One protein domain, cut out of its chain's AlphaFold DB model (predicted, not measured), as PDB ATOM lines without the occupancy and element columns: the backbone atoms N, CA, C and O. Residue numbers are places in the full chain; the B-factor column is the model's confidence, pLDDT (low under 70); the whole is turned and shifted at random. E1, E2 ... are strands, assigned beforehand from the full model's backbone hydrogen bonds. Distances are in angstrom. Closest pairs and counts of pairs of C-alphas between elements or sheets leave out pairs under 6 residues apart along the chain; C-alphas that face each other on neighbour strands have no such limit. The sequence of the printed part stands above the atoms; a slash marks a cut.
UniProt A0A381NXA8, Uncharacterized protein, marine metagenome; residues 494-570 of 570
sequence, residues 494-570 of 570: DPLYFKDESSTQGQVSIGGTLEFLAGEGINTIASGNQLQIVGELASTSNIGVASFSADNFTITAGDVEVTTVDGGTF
ATOM      1  N   ASP A 494      35.826  46.279  -3.552       71.94
ATOM      2  CA  ASP A 494      34.480  45.894  -3.135       71.94
ATOM      3  C   ASP A 494      34.502  44.433  -2.651       71.94
ATOM      4  O   ASP A 494      35.121  43.608  -3.335       71.94
ATOM      5  N   PRO A 495      33.868  44.052  -1.521       77.44
ATOM      6  CA  PRO A 495      32.935  44.799  -0.665       77.44
ATOM      7  C   PRO A 495      33.538  45.468   0.588       77.44
ATOM      8  O   PRO A 495      34.655  45.174   1.013       77.44
ATOM      9  N   LEU A 496      32.757  46.350   1.228       80.69
ATOM     10  CA  LEU A 496      33.052  46.904   2.553       80.69
ATOM     11  C   LEU A 496      32.701  45.876   3.637       80.69
ATOM     12  O   LEU A 496      31.557  45.431   3.741       80.69
ATOM     13  N   TYR A 497      33.691  45.514   4.452       81.62
ATOM     14  CA  TYR A 497      33.561  44.496   5.494       81.62
ATOM     15  C   TYR A 497      33.288  45.101   6.880       81.62
ATOM     16  O   TYR A 497      33.974  46.033   7.300       81.62
ATOM     17  N   PHE A 498      32.359  44.501   7.629       82.19
ATOM     18  CA  PHE A 498      32.030  44.831   9.025       82.19
ATOM     19  C   PHE A 498      31.968  43.555   9.882       82.19
ATOM     20  O   PHE A 498      31.882  42.458   9.337       82.19
ATOM     21  N   LYS A 499      32.014  43.667  11.215       75.19
ATOM     22  CA  LYS A 499      31.880  42.526  12.144       75.19
ATOM     23  C   LYS A 499      30.817  42.802  13.210       75.19
ATOM     24  O   LYS A 499      30.696  43.952  13.626       75.19
ATOM     25  N   ASP A 500      30.085  41.773  13.639       78.62
ATOM     26  CA  ASP A 500      29.146  41.837  14.776       78.62
ATOM     27  C   ASP A 500      29.858  41.630  16.137       78.62
ATOM     28  O   ASP A 500      31.073  41.404  16.195       78.62
ATOM     29  N   GLU A 501      29.113  41.686  17.249       74.56
ATOM     30  CA  GLU A 501      29.636  41.446  18.605       74.56
ATOM     31  C   GLU A 501      30.130  40.008  18.838       74.56
ATOM     32  O   GLU A 501      30.944  39.774  19.734       74.56
ATOM     33  N   SER A 502      29.705  39.056  18.003       74.44
ATOM     34  CA  SER A 502      30.222  37.683  17.976       74.44
ATOM     35  C   SER A 502      31.489  37.531  17.115       74.44
ATOM     36  O   SER A 502      32.088  36.456  17.072       74.44
ATOM     37  N   SER A 503      31.956  38.624  16.487       73.44
ATOM     38  CA  SER A 503      33.051  38.697  15.505       73.44
ATOM     39  C   SER A 503      32.784  38.023  14.150       73.44
ATOM     40  O   SER A 503      33.723  37.815  13.371       73.44
ATOM     41  N   THR A 504      31.525  37.739  13.828       80.69
ATOM     42  CA  THR A 504      31.070  37.257  12.517       80.69
ATOM     43  C   THR A 504      31.144  38.389  11.487       80.69
ATOM     44  O   THR A 504      30.692  39.502  11.745       80.69
ATOM     45  N   GLN A 505      31.751  38.135  10.319       80.75
ATOM     46  CA  GLN A 505      31.968  39.151   9.280       80.75
ATOM     47  C   GLN A 505      30.778  39.242   8.315       80.75
ATOM     48  O   GLN A 505      30.454  38.272   7.633       80.75
ATOM     49  N   GLY A 506      30.185  40.430   8.217       82.12
ATOM     50  CA  GLY A 506      29.273  40.813   7.141       82.12
ATOM     51  C   GLY A 506      29.998  41.620   6.062       82.12
ATOM     52  O   GLY A 506      31.046  42.220   6.317       82.12
ATOM     53  N   GLN A 507      29.441  41.655   4.853       84.62
ATOM     54  CA  GLN A 507      29.961  42.463   3.750       84.62
ATOM     55  C   GLN A 507      28.820  43.150   2.991       84.62
ATOM     56  O   GLN A 507      27.747  42.564   2.840       84.62
ATOM     57  N   VAL A 508      29.049  44.367   2.497       84.56
ATOM     58  CA  VAL A 508      28.119  45.088   1.611       84.56
ATOM     59  C   VAL A 508      28.885  45.690   0.439       84.56
ATOM     60  O   VAL A 508      29.949  46.280   0.629       84.56
ATOM     61  N   SER A 509      28.349  45.542  -0.772       80.75
ATOM     62  CA  SER A 509      28.947  46.173  -1.944       80.75
ATOM     63  C   SER A 509      28.751  47.691  -1.932       80.75
ATOM     64  O   SER A 509      27.714  48.192  -1.493       80.75
ATOM     65  N   ILE A 510      29.711  48.441  -2.465       76.62
ATOM     66  CA  ILE A 510      29.592  49.880  -2.710       76.62
ATOM     67  C   ILE A 510      28.448  50.109  -3.710       76.62
ATOM     68  O   ILE A 510      28.502  49.665  -4.855       76.62
ATOM     69  N   GLY A 511      27.399  50.805  -3.261       72.81
ATOM     70  CA  GLY A 511      26.152  51.006  -4.012       72.81
ATOM     71  C   GLY A 511      25.073  49.940  -3.764       72.81
ATOM     72  O   GLY A 511      23.972  50.071  -4.293       72.81
ATOM     73  N   GLY A 512      25.366  48.914  -2.958       77.44
ATOM     74  CA  GLY A 512      24.390  47.949  -2.448       77.44
ATOM     75  C   GLY A 512      23.688  48.422  -1.168       77.44
ATOM     76  O   GLY A 512      24.052  49.439  -0.575       77.44
ATOM     77  N   THR A 513      22.684  47.662  -0.724       79.25
ATOM     78  CA  THR A 513      21.915  47.943   0.501       79.25
ATOM     79  C   THR A 513      22.402  47.062   1.652       79.25
ATOM     80  O   THR A 513      22.437  45.842   1.513       79.25
ATOM     81  N   LEU A 514      22.742  47.665   2.797       84.06
ATOM     82  CA  LEU A 514      22.947  46.949   4.060       84.06
ATOM     83  C   LEU A 514      21.617  46.903   4.822       84.06
ATOM     84  O   LEU A 514      21.101  47.946   5.218       84.06
ATOM     85  N   GLU A 515      21.062  45.708   5.003       81.62
ATOM     86  CA  GLU A 515      19.792  45.502   5.701       81.62
ATOM     87  C   GLU A 515      20.025  45.131   7.172       81.62
ATOM     88  O   GLU A 515      20.834  44.258   7.485       81.62
ATOM     89  N   PHE A 516      19.295  45.786   8.076       80.31
ATOM     90  CA  PHE A 516      19.307  45.487   9.507       80.31
ATOM     91  C   PHE A 516      18.008  44.779   9.875       80.31
ATOM     92  O   PHE A 516      16.965  45.417  10.006       80.31
ATOM     93  N   LEU A 517      18.074  43.462  10.052       76.56
ATOM     94  CA  LEU A 517      16.935  42.659  10.487       76.56
ATOM     95  C   LEU A 517      16.767  42.820  12.003       76.56
ATOM     96  O   LEU A 517      17.569  42.303  12.778       76.56
ATOM     97  N   ALA A 518      15.756  43.571  12.432       73.50
ATOM     98  CA  ALA A 518      15.412  43.682  13.845       73.50
ATOM     99  C   ALA A 518      14.571  42.474  14.297       73.50
ATOM    100  O   ALA A 518      13.656  42.053  13.591       73.50
ATOM    101  N   GLY A 519      14.891  41.916  15.467       70.50
ATOM    102  CA  GLY A 519      14.031  40.958  16.169       70.50
ATOM    103  C   GLY A 519      13.007  41.667  17.063       70.50
ATOM    104  O   GLY A 519      13.109  42.872  17.283       70.50
ATOM    105  N   GLU A 520      12.043  40.916  17.603       77.25
ATOM    106  CA  GLU A 520      11.058  41.445  18.559       77.25
ATOM    107  C   GLU A 520      11.766  42.189  19.713       77.25
ATOM    108  O   GLU A 520      12.726  41.678  20.297       77.25
ATOM    109  N   GLY A 521      11.318  43.412  20.013       79.50
ATOM    110  CA  GLY A 521      11.807  44.207  21.147       79.50
ATOM    111  C   GLY A 521      12.976  45.153  20.889       79.50
ATOM    112  O   GLY A 521      13.341  45.902  21.798       79.50
ATOM    113  N   ILE A 522      13.554  45.168  19.686       84.19
ATOM    114  CA  ILE A 522      14.600  46.119  19.284       84.19
ATOM    115  C   ILE A 522      14.147  46.845  18.017       84.19
ATOM    116  O   ILE A 522      13.725  46.210  17.064       84.19
ATOM    117  N   ASN A 523      14.296  48.168  17.965       83.62
ATOM    118  CA  ASN A 523      14.099  48.947  16.744       83.62
ATOM    119  C   ASN A 523      15.449  49.385  16.171       83.62
ATOM    120  O   ASN A 523      16.266  49.994  16.870       83.62
ATOM    121  N   THR A 524      15.663  49.102  14.887       86.00
ATOM    122  CA  THR A 524      16.796  49.594  14.096       86.00
ATOM    123  C   THR A 524      16.305  50.691  13.154       86.00
ATOM    124  O   THR A 524      15.444  50.480  12.304       86.00
ATOM    125  N   ILE A 525      16.824  51.907  13.317       83.81
ATOM    126  CA  ILE A 525      16.412  53.079  12.539       83.81
ATOM    127  C   ILE A 525      17.646  53.636  11.837       83.81
ATOM    128  O   ILE A 525      18.553  54.164  12.480       83.81
ATOM    129  N   ALA A 526      17.679  53.522  10.511       84.31
ATOM    130  CA  ALA A 526      18.686  54.166   9.677       84.31
ATOM    131  C   ALA A 526      18.131  55.496   9.146       84.31
ATOM    132  O   ALA A 526      17.133  55.511   8.425       84.31
ATOM    133  N   SER A 527      18.763  56.615   9.504       81.88
ATOM    134  CA  SER A 527      18.395  57.942   9.002       81.88
ATOM    135  C   SER A 527      19.636  58.788   8.737       81.88
ATOM    136  O   SER A 527      20.444  59.043   9.630       81.88
ATOM    137  N   GLY A 528      19.803  59.222   7.487       80.50
ATOM    138  CA  GLY A 528      20.969  59.990   7.057       80.50
ATOM    139  C   GLY A 528      22.281  59.237   7.299       80.50
ATOM    140  O   GLY A 528      22.485  58.147   6.776       80.50
ATOM    141  N   ASN A 529      23.176  59.839   8.085       82.31
ATOM    142  CA  ASN A 529      24.472  59.270   8.466       82.31
ATOM    143  C   ASN A 529      24.446  58.531   9.817       82.31
ATOM    144  O   ASN A 529      25.510  58.201  10.342       82.31
ATOM    145  N   GLN A 530      23.266  58.309  10.399       81.00
ATOM    146  CA  GLN A 530      23.112  57.693  11.710       81.00
ATOM    147  C   GLN A 530      22.330  56.381  11.614       81.00
ATOM    148  O   GLN A 530      21.264  56.309  11.003       81.00
ATOM    149  N   LEU A 531      22.857  55.351  12.274       87.19
ATOM    150  CA  LEU A 531      22.123  54.139  12.619       87.19
ATOM    151  C   LEU A 531      21.849  54.170  14.122       87.19
ATOM    152  O   LEU A 531      22.779  54.283  14.920       87.19
ATOM    153  N   GLN A 532      20.581  54.076  14.504       85.81
ATOM    154  CA  GLN A 532      20.153  54.010  15.895       85.81
ATOM    155  C   GLN A 532      19.546  52.634  16.182       85.81
ATOM    156  O   GLN A 532      18.659  52.184  15.463       85.81
ATOM    157  N   ILE A 533      20.027  51.982  17.241       87.75
ATOM    158  CA  ILE A 533      19.498  50.711  17.748       87.75
ATOM    159  C   ILE A 533      18.967  50.986  19.152       87.75
ATOM    160  O   ILE A 533      19.731  51.388  20.030       87.75
ATOM    161  N   VAL A 534      17.659  50.836  19.353       84.31
ATOM    162  CA  VAL A 534      16.992  51.142  20.628       84.31
ATOM    163  C   VAL A 534      16.117  49.980  21.068       84.31
ATOM    164  O   VAL A 534      15.419  49.382  20.255       84.31
ATOM    165  N   GLY A 535      16.148  49.671  22.366       83.94
ATOM    166  CA  GLY A 535      15.206  48.728  22.961       83.94
ATOM    167  C   GLY A 535      13.806  49.330  23.028       83.94
ATOM    168  O   GLY A 535      13.639  50.484  23.423       83.94
ATOM    169  N   GLU A 536      12.804  48.552  22.641       82.69
ATOM    170  CA  GLU A 536      11.394  48.896  22.793       82.69
ATOM    171  C   GLU A 536      10.882  48.378  24.136       82.69
ATOM    172  O   GLU A 536      11.273  47.298  24.573       82.69
ATOM    173  N   LEU A 537      10.014  49.130  24.816       82.19
ATOM    174  CA  LEU A 537       9.388  48.643  26.045       82.19
ATOM    175  C   LEU A 537       8.478  47.448  25.747       82.19
ATOM    176  O   LEU A 537       7.709  47.465  24.787       82.19
ATOM    177  N   ALA A 538       8.528  46.430  26.606       82.62
ATOM    178  CA  ALA A 538       7.632  45.287  26.501       82.62
ATOM    179  C   ALA A 538       6.167  45.726  26.624       82.62
ATOM    180  O   ALA A 538       5.812  46.547  27.474       82.62
ATOM    181  N   SER A 539       5.301  45.128  25.810       79.06
ATOM    182  CA  SER A 539       3.850  45.295  25.895       79.06
ATOM    183  C   SER A 539       3.163  43.931  25.890       79.06
ATOM    184  O   SER A 539       3.801  42.897  25.710       79.06
ATOM    185  N   THR A 540       1.840  43.893  26.058       77.81
ATOM    186  CA  THR A 540       1.079  42.630  26.020       77.81
ATOM    187  C   THR A 540       1.122  41.924  24.662       77.81
ATOM    188  O   THR A 540       0.714  40.770  24.572       77.81
ATOM    189  N   SER A 541       1.576  42.609  23.609       77.19
ATOM    190  CA  SER A 541       1.671  42.080  22.246       77.19
ATOM    191  C   SER A 541       3.078  42.139  21.648       77.19
ATOM    192  O   SER A 541       3.240  41.689  20.522       77.19
ATOM    193  N   ASN A 542       4.071  42.685  22.359       76.25
ATOM    194  CA  ASN A 542       5.452  42.783  21.881       76.25
ATOM    195  C   ASN A 542       6.425  42.379  22.995       76.25
ATOM    196  O   ASN A 542       6.346  42.896  24.116       76.25
ATOM    197  N   ILE A 543       7.340  41.466  22.683       76.44
ATOM    198  CA  ILE A 543       8.409  41.069  23.600       76.44
ATOM    199  C   ILE A 543       9.444  42.187  23.552       76.44
ATOM    200  O   ILE A 543      10.118  42.331  22.549       76.44
ATOM    201  N   GLY A 544       9.558  42.993  24.605       83.06
ATOM    202  CA  GLY A 544      10.503  44.112  24.668       83.06
ATOM    203  C   GLY A 544      11.317  44.121  25.956       83.06
ATOM    204  O   GLY A 544      11.323  43.160  26.727       83.06
ATOM    205  N   VAL A 545      11.976  45.242  26.227       81.88
ATOM    206  CA  VAL A 545      12.605  45.527  27.515       81.88
ATOM    207  C   VAL A 545      11.503  45.644  28.563       81.88
ATOM    208  O   VAL A 545      10.680  46.562  28.531       81.88
ATOM    209  N   ALA A 546      11.454  44.687  29.486       78.12
ATOM    210  CA  ALA A 546      10.494  44.717  30.575       78.12
ATOM    211  C   ALA A 546      10.753  45.937  31.474       78.12
ATOM    212  O   ALA A 546      11.871  46.160  31.935       78.12
ATOM    213  N   SER A 547       9.705  46.719  31.729       77.81
ATOM    214  CA  SER A 547       9.722  47.803  32.708       77.81
ATOM    215  C   SER A 547       8.853  47.403  33.888       77.81
ATOM    216  O   SER A 547       7.679  47.075  33.719       77.81
ATOM    217  N   PHE A 548       9.418  47.455  35.087       78.19
ATOM    218  CA  PHE A 548       8.742  47.071  36.319       78.19
ATOM    219  C   PHE A 548       8.417  48.313  37.148       78.19
ATOM    220  O   PHE A 548       9.191  49.271  37.162       78.19
ATOM    221  N   SER A 549       7.267  48.316  37.830       78.44
ATOM    222  CA  SER A 549       6.942  49.409  38.753       78.44
ATOM    223  C   SER A 549       7.840  49.334  39.985       78.44
ATOM    224  O   SER A 549       7.901  48.288  40.632       78.44
ATOM    225  N   ALA A 550       8.464  50.458  40.339       78.12
ATOM    226  CA  ALA A 550       9.291  50.581  41.538       78.12
ATOM    227  C   ALA A 550       8.505  50.356  42.843       78.12
ATOM    228  O   ALA A 550       9.099  50.066  43.878       78.12
ATOM    229  N   ASP A 551       7.172  50.465  42.794       77.38
ATOM    230  CA  ASP A 551       6.307  50.217  43.951       77.38
ATOM    231  C   ASP A 551       6.354  48.744  44.385       77.38
ATOM    232  O   ASP A 551       6.296  48.437  45.575       77.38
ATOM    233  N   ASN A 552       6.485  47.834  43.414       77.31
ATOM    234  CA  ASN A 552       6.381  46.388  43.634       77.31
ATOM    235  C   ASN A 552       7.706  45.656  43.410       77.31
ATOM    236  O   ASN A 552       7.836  44.492  43.795       77.31
ATOM    237  N   PHE A 553       8.659  46.313  42.753       80.12
ATOM    238  CA  PHE A 553       9.939  45.732  42.401       80.12
ATOM    239  C   PHE A 553      11.074  46.690  42.749       80.12
ATOM    240  O   PHE A 553      11.067  47.854  42.356       80.12
ATOM    241  N   THR A 554      12.088  46.187  43.439       79.81
ATOM    242  CA  THR A 554      13.383  46.852  43.582       79.81
ATOM    243  C   THR A 554      14.362  46.281  42.585       79.81
ATOM    244  O   THR A 554      14.380  45.080  42.338       79.81
ATOM    245  N   ILE A 555      15.210  47.142  42.034       80.75
ATOM    246  CA  ILE A 555      16.304  46.716  41.171       80.75
ATOM    247  C   ILE A 555      17.601  46.842  41.960       80.75
ATOM    248  O   ILE A 555      18.020  47.956  42.286       80.75
ATOM    249  N   THR A 556      18.242  45.709  42.236       76.19
ATOM    250  CA  THR A 556      19.552  45.655  42.890       76.19
ATOM    251  C   THR A 556      20.546  45.050  41.909       76.19
ATOM    252  O   THR A 556      20.425  43.897  41.525       76.19
ATOM    253  N   ALA A 557      21.528  45.843  41.470       78.62
ATOM    254  CA  ALA A 557      22.582  45.403  40.545       78.62
ATOM    255  C   ALA A 557      22.090  44.806  39.203       78.62
ATOM    256  O   ALA A 557      22.787  44.006  38.589       78.62
ATOM    257  N   GLY A 558      20.926  45.250  38.719       75.19
ATOM    258  CA  GLY A 558      20.344  44.805  37.447       75.19
ATOM    259  C   GLY A 558      19.347  43.655  37.590       75.19
ATOM    260  O   GLY A 558      18.547  43.452  36.680       75.19
ATOM    261  N   ASP A 559      19.324  42.988  38.743       76.00
ATOM    262  CA  ASP A 559      18.302  42.002  39.063       76.00
ATOM    263  C   ASP A 559      17.047  42.702  39.577       76.00
ATOM    264  O   ASP A 559      17.101  43.603  40.419       76.00
ATOM    265  N   VAL A 560      15.906  42.290  39.034       81.00
ATOM    266  CA  VAL A 560      14.587  42.787  39.420       81.00
ATOM    267  C   VAL A 560      14.034  41.860  40.505       81.00
ATOM    268  O   VAL A 560      13.704  40.708  40.232       81.00
ATOM    269  N   GLU A 561      13.912  42.364  41.731       77.38
ATOM    270  CA  GLU A 561      13.408  41.636  42.901       77.38
ATOM    271  C   GLU A 561      12.059  42.202  43.360       77.38
ATOM    272  O   GLU A 561      11.859  43.413  43.359       77.38
ATOM    273  N   VAL A 562      11.124  41.351  43.788       80.00
ATOM    274  CA  VAL A 562       9.828  41.782  44.351       80.00
ATOM    275  C   VAL A 562      10.014  42.259  45.798       80.00
ATOM    276  O   VAL A 562      10.532  41.510  46.624       80.00
ATOM    277  N   THR A 563       9.556  43.470  46.133       70.38
ATOM    278  CA  THR A 563       9.821  44.127  47.433       70.38
ATOM    279  C   THR A 563       8.976  43.648  48.612       70.38
ATOM    280  O   THR A 563       9.424  43.755  49.752       70.38
ATOM    281  N   THR A 564       7.775  43.114  48.391       64.88
ATOM    282  CA  THR A 564       6.909  42.598  49.467       64.88
ATOM    283  C   THR A 564       6.009  41.477  48.965       64.88
ATOM    284  O   THR A 564       5.257  41.666  48.013       64.88
ATOM    285  N   VAL A 565       6.038  40.336  49.659       59.97
ATOM    286  CA  VAL A 565       5.056  39.250  49.524       59.97
ATOM    287  C   VAL A 565       4.489  38.993  50.922       59.97
ATOM    288  O   VAL A 565       5.006  38.151  51.650       59.97
ATOM    289  N   ASP A 566       3.499  39.782  51.354       55.47
ATOM    290  CA  ASP A 566       2.782  39.516  52.612       55.47
ATOM    291  C   ASP A 566       1.522  38.694  52.316       55.47
ATOM    292  O   ASP A 566       0.704  39.045  51.463       55.47
ATOM    293  N   GLY A 567       1.430  37.537  52.966       51.97
ATOM    294  CA  GLY A 567       0.585  36.421  52.575       51.97
ATOM    295  C   GLY A 567      -0.902  36.603  52.877       51.97
ATOM    296  O   GLY A 567      -1.332  36.615  54.027       51.97
ATOM    297  N   GLY A 568      -1.702  36.552  51.815       42.66
ATOM    298  CA  GLY A 568      -2.994  35.870  51.774       42.66
ATOM    299  C   GLY A 568      -3.012  35.001  50.515       42.66
ATOM    300  O   GLY A 568      -2.625  35.497  49.464       42.66
ATOM    301  N   THR A 569      -3.399  33.719  50.635       45.28
ATOM    302  CA  THR A 569      -3.432  32.687  49.562       45.28
ATOM    303  C   THR A 569      -3.710  33.279  48.173       45.28
ATOM    304  O   THR A 569      -4.765  33.889  47.996       45.28
ATOM    305  N   PHE A 570      -2.861  33.127  47.156       55.81
ATOM    306  CA  PHE A 570      -1.848  32.105  46.860       55.81
ATOM    307  C   PHE A 570      -0.445  32.685  46.698       55.81
ATOM    308  O   PHE A 570      -0.338  33.756  46.062       55.81
TER     309      PHE A 570
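This is residues 494 to 570 of the 570 residues of an uncharacterized protein of marine metagenome (UniProt A0A381NXA8). With little regular structure, the printed part is a string of three small two-stranded hairpins, E1 and E2, E3 and E4, E5 and E6, in a row along a rod. Its 77 residues have six named strands, E1 to E6 in chain order, each sheet an antiparallel pair, and no named helix; the class is all strand, with 28 residues in named elements. It is extended, with radius of gyration of the C-alphas 19.9 A and spans of 67 by 25 by 22 A.

Within hydrogen-bond range are N 498 and O 506, 2.9 A, in the hairpin of E1, residues 496 to 499, and E2, residues 505 to 508; N 525 and O 532, 2.8 A, in that of E3, residues 522 to 527, and E4, residues 530 to 535; and N 554 and O 561, 2.8 A, in that of E5, residues 553 to 556, and E6, residues 559 to 562. The strands' directions differ by 150, 164 and 145 degrees. Strands of different hairpins are apart.

E1 begins at C-alpha 496 (33.052, 46.904, 2.553); E6 ends at C-alpha 562 (9.828, 41.782, 44.351). E3 measures 16.1 A and E4 16.4 A.

The farthest C-alphas, of Asp 494 and Gly 568, are 67.2 A apart. Residues 509 to 521 and 536 to 552 are long links. The printed part has no cut; pLDDT is under 70 at residues 564 to 570.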